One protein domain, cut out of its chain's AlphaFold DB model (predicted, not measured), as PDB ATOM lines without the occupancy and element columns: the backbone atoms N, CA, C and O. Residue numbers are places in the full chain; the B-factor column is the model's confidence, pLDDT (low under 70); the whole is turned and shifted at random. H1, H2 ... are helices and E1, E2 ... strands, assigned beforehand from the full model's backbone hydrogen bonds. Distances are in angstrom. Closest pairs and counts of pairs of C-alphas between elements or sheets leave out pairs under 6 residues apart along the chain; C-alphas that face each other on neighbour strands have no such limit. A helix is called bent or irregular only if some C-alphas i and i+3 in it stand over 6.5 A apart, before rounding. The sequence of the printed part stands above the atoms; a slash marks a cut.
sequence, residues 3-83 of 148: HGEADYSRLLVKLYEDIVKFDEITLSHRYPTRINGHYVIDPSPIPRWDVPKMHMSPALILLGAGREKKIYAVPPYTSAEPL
ATOM      1  N   HIS A   3     127.188 126.631 109.098       74.19
ATOM      2  CA  HIS A   3     126.372 127.827 109.402       74.19
ATOM      3  C   HIS A   3     125.860 127.890 110.849       74.19
ATOM      4  O   HIS A   3     125.588 128.977 111.347       74.19
ATOM      5  N   GLY A   4     125.678 126.737 111.498       68.94
ATOM      6  CA  GLY A   4     125.228 126.659 112.889       68.94
ATOM      7  C   GLY A   4     126.343 126.961 113.890       68.94
ATOM      8  O   GLY A   4     126.055 127.441 114.976       68.94
ATOM      9  N   GLU A   5     127.596 126.728 113.503       80.81
ATOM     10  CA  GLU A   5     128.794 127.002 114.310       80.81
ATOM     11  C   GLU A   5     129.501 128.303 113.895       80.81
ATOM     12  O   GLU A   5     130.533 128.649 114.458       80.81
ATOM     13  N   ALA A   6     128.958 129.015 112.899       79.75
ATOM     14  CA  ALA A   6     129.586 130.171 112.257       79.75
ATOM     15  C   ALA A   6     131.011 129.899 111.717       79.75
ATOM     16  O   ALA A   6     131.819 130.818 111.590       79.75
ATOM     17  N   ASP A   7     131.311 128.648 111.344       84.38
ATOM     18  CA  ASP A   7     132.600 128.280 110.756       84.38
ATOM     19  C   ASP A   7     132.612 128.553 109.245       84.38
ATOM     20  O   ASP A   7     132.133 127.758 108.427       84.38
ATOM     21  N   TYR A   8     133.179 129.704 108.883       87.44
ATOM     22  CA  TYR A   8     133.375 130.146 107.500       87.44
ATOM     23  C   TYR A   8     134.830 130.021 107.033       87.44
ATOM     24  O   TYR A   8     135.186 130.550 105.978       87.44
ATOM     25  N   SER A   9     135.674 129.290 107.768       86.31
ATOM     26  CA  SER A   9     137.113 129.180 107.488       86.31
ATOM     27  C   SER A   9     137.391 128.665 106.074       86.31
ATOM     28  O   SER A   9     138.292 129.147 105.394       86.31
ATOM     29  N   ARG A  10     136.562 127.743 105.568       87.12
ATOM     30  CA  ARG A  10     136.692 127.205 104.201       87.12
ATOM     31  C   ARG A  10     136.461 128.253 103.108       87.12
ATOM     32  O   ARG A  10     137.073 128.146 102.051       87.12
ATOM     33  N   LEU A  11     135.595 129.245 103.345       89.00
ATOM     34  CA  LEU A  11     135.400 130.354 102.404       89.00
ATOM     35  C   LEU A  11     136.644 131.238 102.367       89.00
ATOM     36  O   LEU A  11     137.116 131.558 101.283       89.00
ATOM     37  N   LEU A  12     137.214 131.562 103.530       88.50
ATOM     38  CA  LEU A  12     138.450 132.343 103.607       88.50
ATOM     39  C   LEU A  12     139.611 131.624 102.912       88.50
ATOM     40  O   LEU A  12     140.294 132.232 102.099       88.50
ATOM     41  N   VAL A  13     139.781 130.317 103.131       91.56
ATOM     42  CA  VAL A  13     140.800 129.528 102.412       91.56
ATOM     43  C   VAL A  13     140.604 129.626 100.899       91.56
ATOM     44  O   VAL A  13     141.567 129.858 100.175       91.56
ATOM     45  N   LYS A  14     139.359 129.529 100.413       89.94
ATOM     46  CA  LYS A  14     139.074 129.629  98.979       89.94
ATOM     47  C   LYS A  14     139.419 131.005  98.396       89.94
ATOM     48  O   LYS A  14     139.956 131.067  97.294       89.94
ATOM     49  N   LEU A  15     139.120 132.089  99.114       90.69
ATOM     50  CA  LEU A  15     139.489 133.446  98.693       90.69
ATOM     51  C   LEU A  15     141.014 133.630  98.674       90.69
ATOM     52  O   LEU A  15     141.545 134.263  97.768       90.69
ATOM     53  N   TYR A  16     141.716 133.039  99.641       90.81
ATOM     54  CA  TYR A  16     143.174 133.095  99.717       90.81
ATOM     55  C   TYR A  16     143.847 132.327  98.571       90.81
ATOM     56  O   TYR A  16     144.803 132.816  97.976       90.81
ATOM     57  N   GLU A  17     143.332 131.147  98.216       91.62
ATOM     58  CA  GLU A  17     143.811 130.380  97.056       91.62
ATOM     59  C   GLU A  17     143.731 131.181  95.752       91.62
ATOM     60  O   GLU A  17     144.637 131.090  94.923       91.62
ATOM     61  N   ASP A  18     142.660 131.957  95.569       89.88
ATOM     62  CA  ASP A  18     142.501 132.813  94.394       89.88
ATOM     63  C   ASP A  18     143.572 133.911  94.370       89.88
ATOM     64  O   ASP A  18     144.256 134.056  93.359       89.88
ATOM     65  N   ILE A  19     143.797 134.595  95.498       89.50
ATOM     66  CA  ILE A  19     144.843 135.624  95.624       89.50
ATOM     67  C   ILE A  19     146.224 135.036  95.318       89.50
ATOM     68  O   ILE A  19     146.959 135.581  94.505       89.50
ATOM     69  N   VAL A  20     146.578 133.890  95.905       91.50
ATOM     70  CA  VAL A  20     147.887 133.257  95.663       91.50
ATOM     71  C   VAL A  20     148.069 132.861  94.194       91.50
ATOM     72  O   VAL A  20     149.186 132.886  93.679       91.50
ATOM     73  N   LYS A  21     146.990 132.465  93.514       91.25
ATOM     74  CA  LYS A  21     147.057 131.964  92.139       91.25
ATOM     75  C   LYS A  21     146.992 133.067  91.083       91.25
ATOM     76  O   LYS A  21     147.598 132.905  90.025       91.25
ATOM     77  N   PHE A  22     146.237 134.130  91.337       87.38
ATOM     78  CA  PHE A  22     145.883 135.139  90.336       87.38
ATOM     79  C   PHE A  22     146.230 136.572  90.752       87.38
ATOM     80  O   PHE A  22     145.993 137.482  89.968       87.38
ATOM     81  N   ASP A  23     146.779 136.774  91.954       85.19
ATOM     82  CA  ASP A  23     146.994 138.088  92.584       85.19
ATOM     83  C   ASP A  23     145.691 138.889  92.807       85.19
ATOM     84  O   ASP A  23     145.693 140.068  93.153       85.19
ATOM     85  N   GLU A  24     144.540 138.232  92.640       86.12
ATOM     86  CA  GLU A  24     143.218 138.806  92.847       86.12
ATOM     87  C   GLU A  24     142.174 137.735  93.184       86.12
ATOM     88  O   GLU A  24     142.322 136.550  92.880       86.12
ATOM     89  N   ILE A  25     141.071 138.167  93.795       86.56
ATOM     90  CA  ILE A  25     139.906 137.310  94.018       86.56
ATOM     91  C   ILE A  25     139.098 137.241  92.718       86.56
ATOM     92  O   ILE A  25     138.553 138.251  92.270       86.56
ATOM     93  N   THR A  26     138.962 136.039  92.153       85.56
ATOM     94  CA  THR A  26     138.356 135.829  90.822       85.56
ATOM     95  C   THR A  26     136.823 135.826  90.816       85.56
ATOM     96  O   THR A  26     136.192 135.795  89.757       85.56
ATOM     97  N   LEU A  27     136.198 135.861  91.994       86.56
ATOM     98  CA  LEU A  27     134.744 135.918  92.143       86.56
ATOM     99  C   LEU A  27     134.198 137.270  91.664       86.56
ATOM    100  O   LEU A  27     134.230 138.253  92.399       86.56
ATOM    101  N   SER A  28     133.641 137.299  90.454       84.81
ATOM    102  CA  SER A  28     133.011 138.495  89.869       84.81
ATOM    103  C   SER A  28     131.569 138.744  90.336       84.81
ATOM    104  O   SER A  28     131.054 139.853  90.228       84.81
ATOM    105  N   HIS A  29     130.898 137.719  90.861       89.50
ATOM    106  CA  HIS A  29     129.499 137.756  91.294       89.50
ATOM    107  C   HIS A  29     129.286 136.795  92.471       89.50
ATOM    108  O   HIS A  29     130.170 135.989  92.773       89.50
ATOM    109  N   ARG A  30     128.122 136.861  93.139       91.50
ATOM    110  CA  ARG A  30     127.798 136.020  94.320       91.50
ATOM    111  C   ARG A  30     128.830 136.144  95.441       91.50
ATOM    112  O   ARG A  30     129.166 135.168  96.115       91.50
ATOM    113  N   TYR A  31     129.376 137.343  95.623       93.94
ATOM    114  CA  TYR A  31     130.493 137.533  96.534       93.94
ATOM    115  C   TYR A  31     130.061 137.277  97.993       93.94
ATOM    116  O   TYR A  31     129.114 137.919  98.462       93.94
ATOM    117  N   PRO A  32     130.723 136.367  98.735       94.19
ATOM    118  CA  PRO A  32     130.333 136.024 100.098       94.19
ATOM    119  C   PRO A  32     130.275 137.255 101.004       94.19
ATOM    120  O   PRO A  32     131.270 137.960 101.178       94.19
ATOM    121  N   THR A  33     129.107 137.501 101.594       94.88
ATOM    122  CA  THR A  33     128.844 138.721 102.370       94.88
ATOM    123  C   THR A  33     128.336 138.361 103.759       94.88
ATOM    124  O   THR A  33     127.362 137.619 103.898       94.88
ATOM    125  N   ARG A  34     129.006 138.865 104.797       95.44
ATOM    126  CA  ARG A  34     128.612 138.723 106.200       95.44
ATOM    127  C   ARG A  34     127.484 139.700 106.514       95.44
ATOM    128  O   ARG A  34     127.632 140.904 106.351       95.44
ATOM    129  N   ILE A  35     126.374 139.171 107.002       95.75
ATOM    130  CA  ILE A  35     125.179 139.907 107.396       95.75
ATOM    131  C   ILE A  35     125.086 139.945 108.915       95.75
ATOM    132  O   ILE A  35     125.212 138.915 109.587       95.75
ATOM    133  N   ASN A  36     124.838 141.141 109.446       94.69
ATOM    134  CA  ASN A  36     124.644 141.401 110.870       94.69
ATOM    135  C   ASN A  36     125.761 140.810 111.754       94.69
ATOM    136  O   ASN A  36     125.497 140.221 112.801       94.69
ATOM    137  N   GLY A  37     127.009 140.867 111.276       92.06
ATOM    138  CA  GLY A  37     128.180 140.356 111.996       92.06
ATOM    139  C   GLY A  37     128.233 138.835 112.195       92.06
ATOM    140  O   GLY A  37     129.152 138.364 112.856       92.06
ATOM    141  N   HIS A  38     127.298 138.058 111.634       89.06
ATOM    142  CA  HIS A  38     127.179 136.632 111.954       89.06
ATOM    143  C   HIS A  38     127.066 135.736 110.718       89.06
ATOM    144  O   HIS A  38     127.964 134.946 110.432       89.06
ATOM    145  N   TYR A  39     125.969 135.823 109.963       91.62
ATOM    146  CA  TYR A  39     125.717 134.883 108.871       91.62
ATOM    147  C   TYR A  39     126.381 135.337 107.581       91.62
ATOM    148  O   TYR A  39     126.134 136.447 107.131       91.62
ATOM    149  N   VAL A  40     127.171 134.475 106.946       93.19
ATOM    150  CA  VAL A  40     127.643 134.725 105.578       93.19
ATOM    151  C   VAL A  40     126.613 134.179 104.599       93.19
ATOM    152  O   VAL A  40     126.204 133.024 104.723       93.19
ATOM    153  N   ILE A  41     126.192 134.995 103.638       92.19
ATOM    154  CA  ILE A  41     125.237 134.612 102.592       92.19
ATOM    155  C   ILE A  41     125.870 134.706 101.200       92.19
ATOM    156  O   ILE A  41     126.826 135.453 100.985       92.19
ATOM    157  N   ASP A  42     125.301 133.955 100.256       90.62
ATOM    158  CA  ASP A  42     125.438 134.208  98.816       90.62
ATOM    159  C   ASP A  42     124.390 135.281  98.453       90.62
ATOM    160  O   ASP A  42     123.192 135.006  98.596       90.62
ATOM    161  N   PRO A  43     124.794 136.490  98.020       87.50
ATOM    162  CA  PRO A  43     123.877 137.583  97.715       87.50
ATOM    163  C   PRO A  43     123.125 137.411  96.379       87.50
ATOM    164  O   PRO A  43     122.618 138.390  95.836       87.50
ATOM    165  N   SER A  44     123.002 136.181  95.859       86.50
ATOM    166  CA  SER A  44     122.500 135.856  94.516       86.50
ATOM    167  C   SER A  44     123.474 136.338  93.419       86.50
ATOM    168  O   SER A  44     124.545 136.850  93.754       86.50
ATOM    169  N   PRO A  45     123.209 136.136  92.108       89.25
ATOM    170  CA  PRO A  45     124.155 136.489  91.049       89.25
ATOM    171  C   PRO A  45     124.244 138.003  90.793       89.25
ATOM    172  O   PRO A  45     124.284 138.424  89.644       89.25
ATOM    173  N   ILE A  46     124.294 138.813  91.854       91.12
ATOM    174  CA  ILE A  46     124.641 140.227  91.759       91.12
ATOM    175  C   ILE A  46     126.158 140.375  91.556       91.12
ATOM    176  O   ILE A  46     126.932 139.584  92.122       91.12
ATOM    177  N   PRO A  47     126.597 141.363  90.758       92.81
ATOM    178  CA  PRO A  47     128.008 141.696  90.613       92.81
ATOM    179  C   PRO A  47     128.570 142.262  91.922       92.81
ATOM    180  O   PRO A  47     127.824 142.764  92.768       92.81
ATOM    181  N   ARG A  48     129.900 142.237  92.087       93.19
ATOM    182  CA  ARG A  48     130.555 142.861  93.254       93.19
ATOM    183  C   ARG A  48     130.195 144.337  93.390       93.19
ATOM    184  O   ARG A  48     130.017 144.798  94.512       93.19
ATOM    185  N   TRP A  49     130.032 145.041  92.272       93.31
ATOM    186  CA  TRP A  49     129.556 146.423  92.213       93.31
ATOM    187  C   TRP A  49     128.304 146.699  93.056       93.31
ATOM    188  O   TRP A  49     128.188 147.765  93.661       93.31
ATOM    189  N   ASP A  50     127.376 145.745  93.128       93.31
ATOM    190  CA  ASP A  50     126.110 145.923  93.839       93.31
ATOM    191  C   ASP A  50     126.168 145.485  95.306       93.31
ATOM    192  O   ASP A  50     125.309 145.880  96.094       93.31
ATOM    193  N   VAL A  51     127.191 144.732  95.717       94.38
ATOM    194  CA  VAL A  51     127.313 144.234  97.097       94.38
ATOM    195  C   VAL A  51     127.365 145.379  98.123       94.38
ATOM    196  O   VAL A  51     126.609 145.315  99.097       94.38
ATOM    197  N   PRO A  52     128.145 146.467  97.931       94.56
ATOM    198  CA  PRO A  52     128.139 147.598  98.860       94.56
ATOM    199  C   PRO A  52     126.767 148.260  99.024       94.56
ATOM    200  O   PRO A  52     126.480 148.792 100.092       94.56
ATOM    201  N   LYS A  53     125.891 148.193  98.009       93.88
ATOM    202  CA  LYS A  53     124.538 148.776  98.074       93.88
ATOM    203  C   LYS A  53     123.636 148.055  99.080       93.88
ATOM    204  O   LYS A  53     122.610 148.600  99.476       93.88
ATOM    205  N   MET A  54     123.998 146.839  99.494       95.31
ATOM    206  CA  MET A  54     123.276 146.097 100.530       95.31
ATOM    207  C   MET A  54     123.565 146.634 101.936       95.31
ATOM    208  O   MET A  54     122.734 146.477 102.831       95.31
ATOM    209  N   HIS A  55     124.728 147.257 102.147       96.81
ATOM    210  CA  HIS A  55     125.152 147.731 103.458       96.81
ATOM    211  C   HIS A  55     124.273 148.891 103.927       96.81
ATOM    212  O   HIS A  55     124.192 149.922 103.263       96.81
ATOM    213  N   MET A  56     123.617 148.730 105.082       97.31
ATOM    214  CA  MET A  56     122.740 149.748 105.677       97.31
ATOM    215  C   MET A  56     121.619 150.237 104.741       97.31
ATOM    216  O   MET A  56     121.097 151.339 104.912       97.31
ATOM    217  N   SER A  57     121.219 149.408 103.772       96.44
ATOM    218  CA  SER A  57     120.148 149.740 102.834       96.44
ATOM    219  C   SER A  57     118.824 149.978 103.570       96.44
ATOM    220  O   SER A  57     118.482 149.200 104.462       96.44
ATOM    221  N   PRO A  58     118.032 151.005 103.209       97.12
ATOM    222  CA  PRO A  58     116.702 151.211 103.784       97.12
ATOM    223  C   PRO A  58     115.672 150.185 103.283       97.12
ATOM    224  O   PRO A  58     114.579 150.084 103.841       97.12
ATOM    225  N   ALA A  59     115.986 149.438 102.220       96.31
ATOM    226  CA  ALA A  59     115.088 148.452 101.638       96.31
ATOM    227  C   ALA A  59     115.220 147.083 102.324       96.31
ATOM    228  O   ALA A  59     116.305 146.669 102.727       96.31
ATOM    229  N   LEU A  60     114.107 146.346 102.403       96.25
ATOM    230  CA  LEU A  60     114.125 144.921 102.735       96.25
ATOM    231  C   LEU A  60     114.616 144.134 101.516       96.25
ATOM    232  O   LEU A  60     113.986 144.183 100.460       96.25
ATOM    233  N   ILE A  61     115.697 143.368 101.672       96.00
ATOM    234  CA  ILE A  61     116.252 142.542 100.594       96.00
ATOM    235  C   ILE A  61     115.834 141.090 100.820       96.00
ATOM    236  O   ILE A  61     116.127 140.511 101.865       96.00
ATOM    237  N   LEU A  62     115.169 140.493  99.831       94.38
ATOM    238  CA  LEU A  62     114.746 139.092  99.842       94.38
ATOM    239  C   LEU A  62     115.460 138.335  98.722       94.38
ATOM    240  O   LEU A  62     115.332 138.685  97.552       94.38
ATOM    241  N   LEU A  63     116.190 137.278  99.078       92.12
ATOM    242  CA  LEU A  63     116.953 136.459  98.138       92.12
ATOM    243  C   LEU A  63     116.375 135.046  98.107       92.12
ATOM    244  O   LEU A  63     116.449 134.306  99.088       92.12
ATOM    245  N   GLY A  64     115.787 134.673  96.973       90.12
ATOM    246  CA  GLY A  64     115.198 133.355  96.755       90.12
ATOM    247  C   GLY A  64     116.097 132.454  95.913       90.12
ATOM    248  O   GLY A  64     116.481 132.812  94.805       90.12
ATOM    249  N   ALA A  65     116.372 131.249  96.407       87.50
ATOM    250  CA  ALA A  65     117.048 130.183  95.675       87.50
ATOM    251  C   ALA A  65     116.052 129.032  95.461       87.50
ATOM    252  O   ALA A  65     115.922 128.124  96.288       87.50
ATOM    253  N   GLY A  66     115.258 129.132  94.388       87.06
ATOM    254  CA  GLY A  66     114.086 128.276  94.166       87.06
ATOM    255  C   GLY A  66     114.426 126.797  93.979       87.06
ATOM    256  O   GLY A  66     113.778 125.936  94.577       87.06
ATOM    257  N   ARG A  67     115.478 126.490  93.208       89.00
ATOM    258  CA  ARG A  67     115.946 125.109  92.992       89.00
ATOM    259  C   ARG A  67     116.459 124.487  94.293       89.00
ATOM    260  O   ARG A  67     116.246 123.304  94.547       89.00
ATOM    261  N   GLU A  68     117.094 125.299  95.126       88.19
ATOM    262  CA  GLU A  68     117.692 124.923  96.402       88.19
ATOM    263  C   GLU A  68     116.677 124.944  97.556       88.19
ATOM    264  O   GLU A  68     116.998 124.475  98.647       88.19
ATOM    265  N   LYS A  69     115.462 125.459  97.312       90.00
ATOM    266  CA  LYS A  69     114.379 125.643  98.290       90.00
ATOM    267  C   LYS A  69     114.822 126.450  99.515       90.00
ATOM    268  O   LYS A  69     114.555 126.062 100.651       90.00
ATOM    269  N   LYS A  70     115.516 127.568  99.287       88.69
ATOM    270  CA  LYS A  70     115.989 128.469 100.349       88.69
ATOM    271  C   LYS A  70     115.542 129.899 100.095       88.69
ATOM    272  O   LYS A  70     115.465 130.338  98.950       88.69
ATOM    273  N   ILE A  71     115.271 130.614 101.180       90.62
ATOM    274  CA  ILE A  71     114.977 132.045 101.177       90.62
ATOM    275  C   ILE A  71     115.853 132.683 102.250       90.62
ATOM    276  O   ILE A  71     115.920 132.178 103.371       90.62
ATOM    277  N   TYR A  72     116.510 133.781 101.899       91.12
ATOM    278  CA  TYR A  72     117.268 134.623 102.815       91.12
ATOM    279  C   TYR A  72     116.668 136.025 102.821       91.12
ATOM    280  O   TYR A  72     116.127 136.480 101.814       91.12
ATOM    281  N   ALA A  73     116.777 136.709 103.955       93.81
ATOM    282  CA  ALA A  73     116.338 138.086 104.099       93.81
ATOM    283  C   ALA A  73     117.448 138.912 104.749       93.81
ATOM    284  O   ALA A  73     118.046 138.474 105.733       93.81
ATOM    285  N   VAL A  74     117.691 140.104 104.215       95.31
ATOM    286  CA  VAL A  74     118.504 141.139 104.856       95.31
ATOM    287  C   VAL A  74     117.552 142.275 105.232       95.31
ATOM    288  O   VAL A  74     117.015 142.933 104.335       95.31
ATOM    289  N   PRO A  75     117.266 142.469 106.533       96.56
ATOM    290  CA  PRO A  75     116.398 143.550 106.985       96.56
ATOM    291  C   PRO A  75     116.972 144.935 106.649       96.56
ATOM    292  O   PRO A  75     118.194 145.070 106.520       96.56
ATOM    293  N   PRO A  76     116.125 145.978 106.586       97.25
ATOM    294  CA  PRO A  76     116.589 147.355 106.478       97.25
ATOM    295  C   PRO A  76     117.626 147.711 107.545       97.25
ATOM    296  O   PRO A  76     117.537 147.244 108.681       97.25
ATOM    297  N   TYR A  77     118.579 148.568 107.182       97.25
ATOM    298  CA  TYR A  77     119.623 149.092 108.067       97.25
ATOM    299  C   TYR A  77     120.467 148.001 108.744       97.25
ATOM    300  O   TYR A  77     120.910 148.152 109.882       97.25
ATOM    301  N   THR A  78     120.686 146.890 108.041       97.19
ATOM    302  CA  THR A  78     121.545 145.800 108.507       97.19
ATOM    303  C   THR A  78     122.954 145.962 107.945       97.19
ATOM    304  O   THR A  78     123.123 146.301 106.771       97.19
ATOM    305  N   SER A  79     123.976 145.671 108.758       97.25
ATOM    306  CA  SER A  79     125.347 145.591 108.245       97.25
ATOM    307  C   SER A  79     125.467 144.432 107.253       97.25
ATOM    308  O   SER A  79     125.151 143.287 107.588       97.25
ATOM    309  N   ALA A  80     125.931 144.744 106.045       96.31
ATOM    310  CA  ALA A  80     126.336 143.781 105.032       96.31
ATOM    311  C   ALA A  80     127.793 144.069 104.649       96.31
ATOM    312  O   ALA A  80     128.097 145.133 104.118       96.31
ATOM    313  N   GLU A  81     128.694 143.148 104.973       95.50
ATOM    314  CA  GLU A  81     130.141 143.314 104.827       95.50
ATOM    315  C   GLU A  81     130.696 142.197 103.932       95.50
ATOM    316  O   GLU A  81     130.650 141.025 104.323       95.50
ATOM    317  N   PRO A  82     131.202 142.508 102.725       94.44
ATOM    318  CA  PRO A  82     131.887 141.519 101.900       94.44
ATOM    319  C   PRO A  82     133.067 140.918 102.668       94.44
ATOM    320  O   PRO A  82     133.805 141.638 103.341       94.44
ATOM    321  N   LEU A  83     133.279 139.604 102.558       93.19
ATOM    322  CA  LEU A  83     134.466 138.984 103.144       93.19
ATOM    323  C   LEU A  83     135.735 139.504 102.458       93.19
ATOM    324  O   LEU A  83     135.922 139.325 101.260       93.19
TER     325      LEU A  83
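What this domain is: This is residues 3 to 83 of the 148 residues of the protein "Carbon-phosphorus lyase complex subunit PhnJ" of Chromatiales bacterium (UniProt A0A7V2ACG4). A small three-stranded sheet, E2, E1 and E5, sits in the middle, with the short helix H2 packed at its E5 edge; the two-stranded hairpin of E3 and E4 lies at one end of the longest axis and the longest helix, H1, lies at the other end, well away from the hairpin. The printed part has 81 residues, with two named helices and five named strands in the order H1 E1 E2 H2 E3 E4 E5. Both sheets, E2 - E1 - E5 and E3 - E4, are antiparallel. The class is mixed, helices and strands, though under half of the residues, 40, are in named elements. The whole is compact, with a radius of gyration of the C-alphas of 13.1 A and spans of 37 by 28 by 27 A.

How they stand to each other: Start at E1, residues 33 to 35, the inner strand. E2, residues 39 to 41, forms a hairpin with it, antiparallel at 139 degrees; look for N 35 and O 39, 2.7 A apart, within hydrogen-bond range. On E1 and E5, residues 80 to 82, antiparallel at 155 degrees, find N 34 and O 81 within hydrogen-bond range at 2.8 A. H2, residues 48 to 54, is on this sheet but only grazes it; its closest C-alphas to E5 are those of Met 54 and Ala 80, 5.9 A. Farther out, E3, residues 61 to 65, and E4, residues 70 to 74, form a hairpin, antiparallel at 166 degrees, with N 65 and O 70 within hydrogen-bond range at 2.8 A. The closest C-alphas of E1 and E4 are those of Ile 35 and Val 74, 7.2 A. H1, residues 9 to 22, is not on the three-stranded sheet, and is apart from H2, E3 and E4, among others. In H1 every O i to N i+4 pair is within hydrogen-bond range; in H2 0 of 3 are, beside 3 of 4 O i to N i+3 pairs, and H2 is only just irregular, with C-alphas 49 and 52 lying 6.9 A apart.

Where its parts are: Find C-alpha 33 at (128.844, 138.721, 102.370), where E1 begins; E1 and E2 are each three residues, as is E5, which ends at C-alpha 82 at (131.887, 141.519, 101.900). E3 runs 13.3 A and E4 13.7 A, while H2 runs 10.8 A. For H1, go to C-alpha 9 at (137.113, 129.180, 107.488); from there it runs 20.2 A to C-alpha 22.

The domain as a whole: The C-alphas farthest apart are those of Lys 21 and Pro 58, 37.8 A. The printed part has no cut and no long link. The mean pLDDT of the printed part is 91.0, and residue 4 alone is under 70.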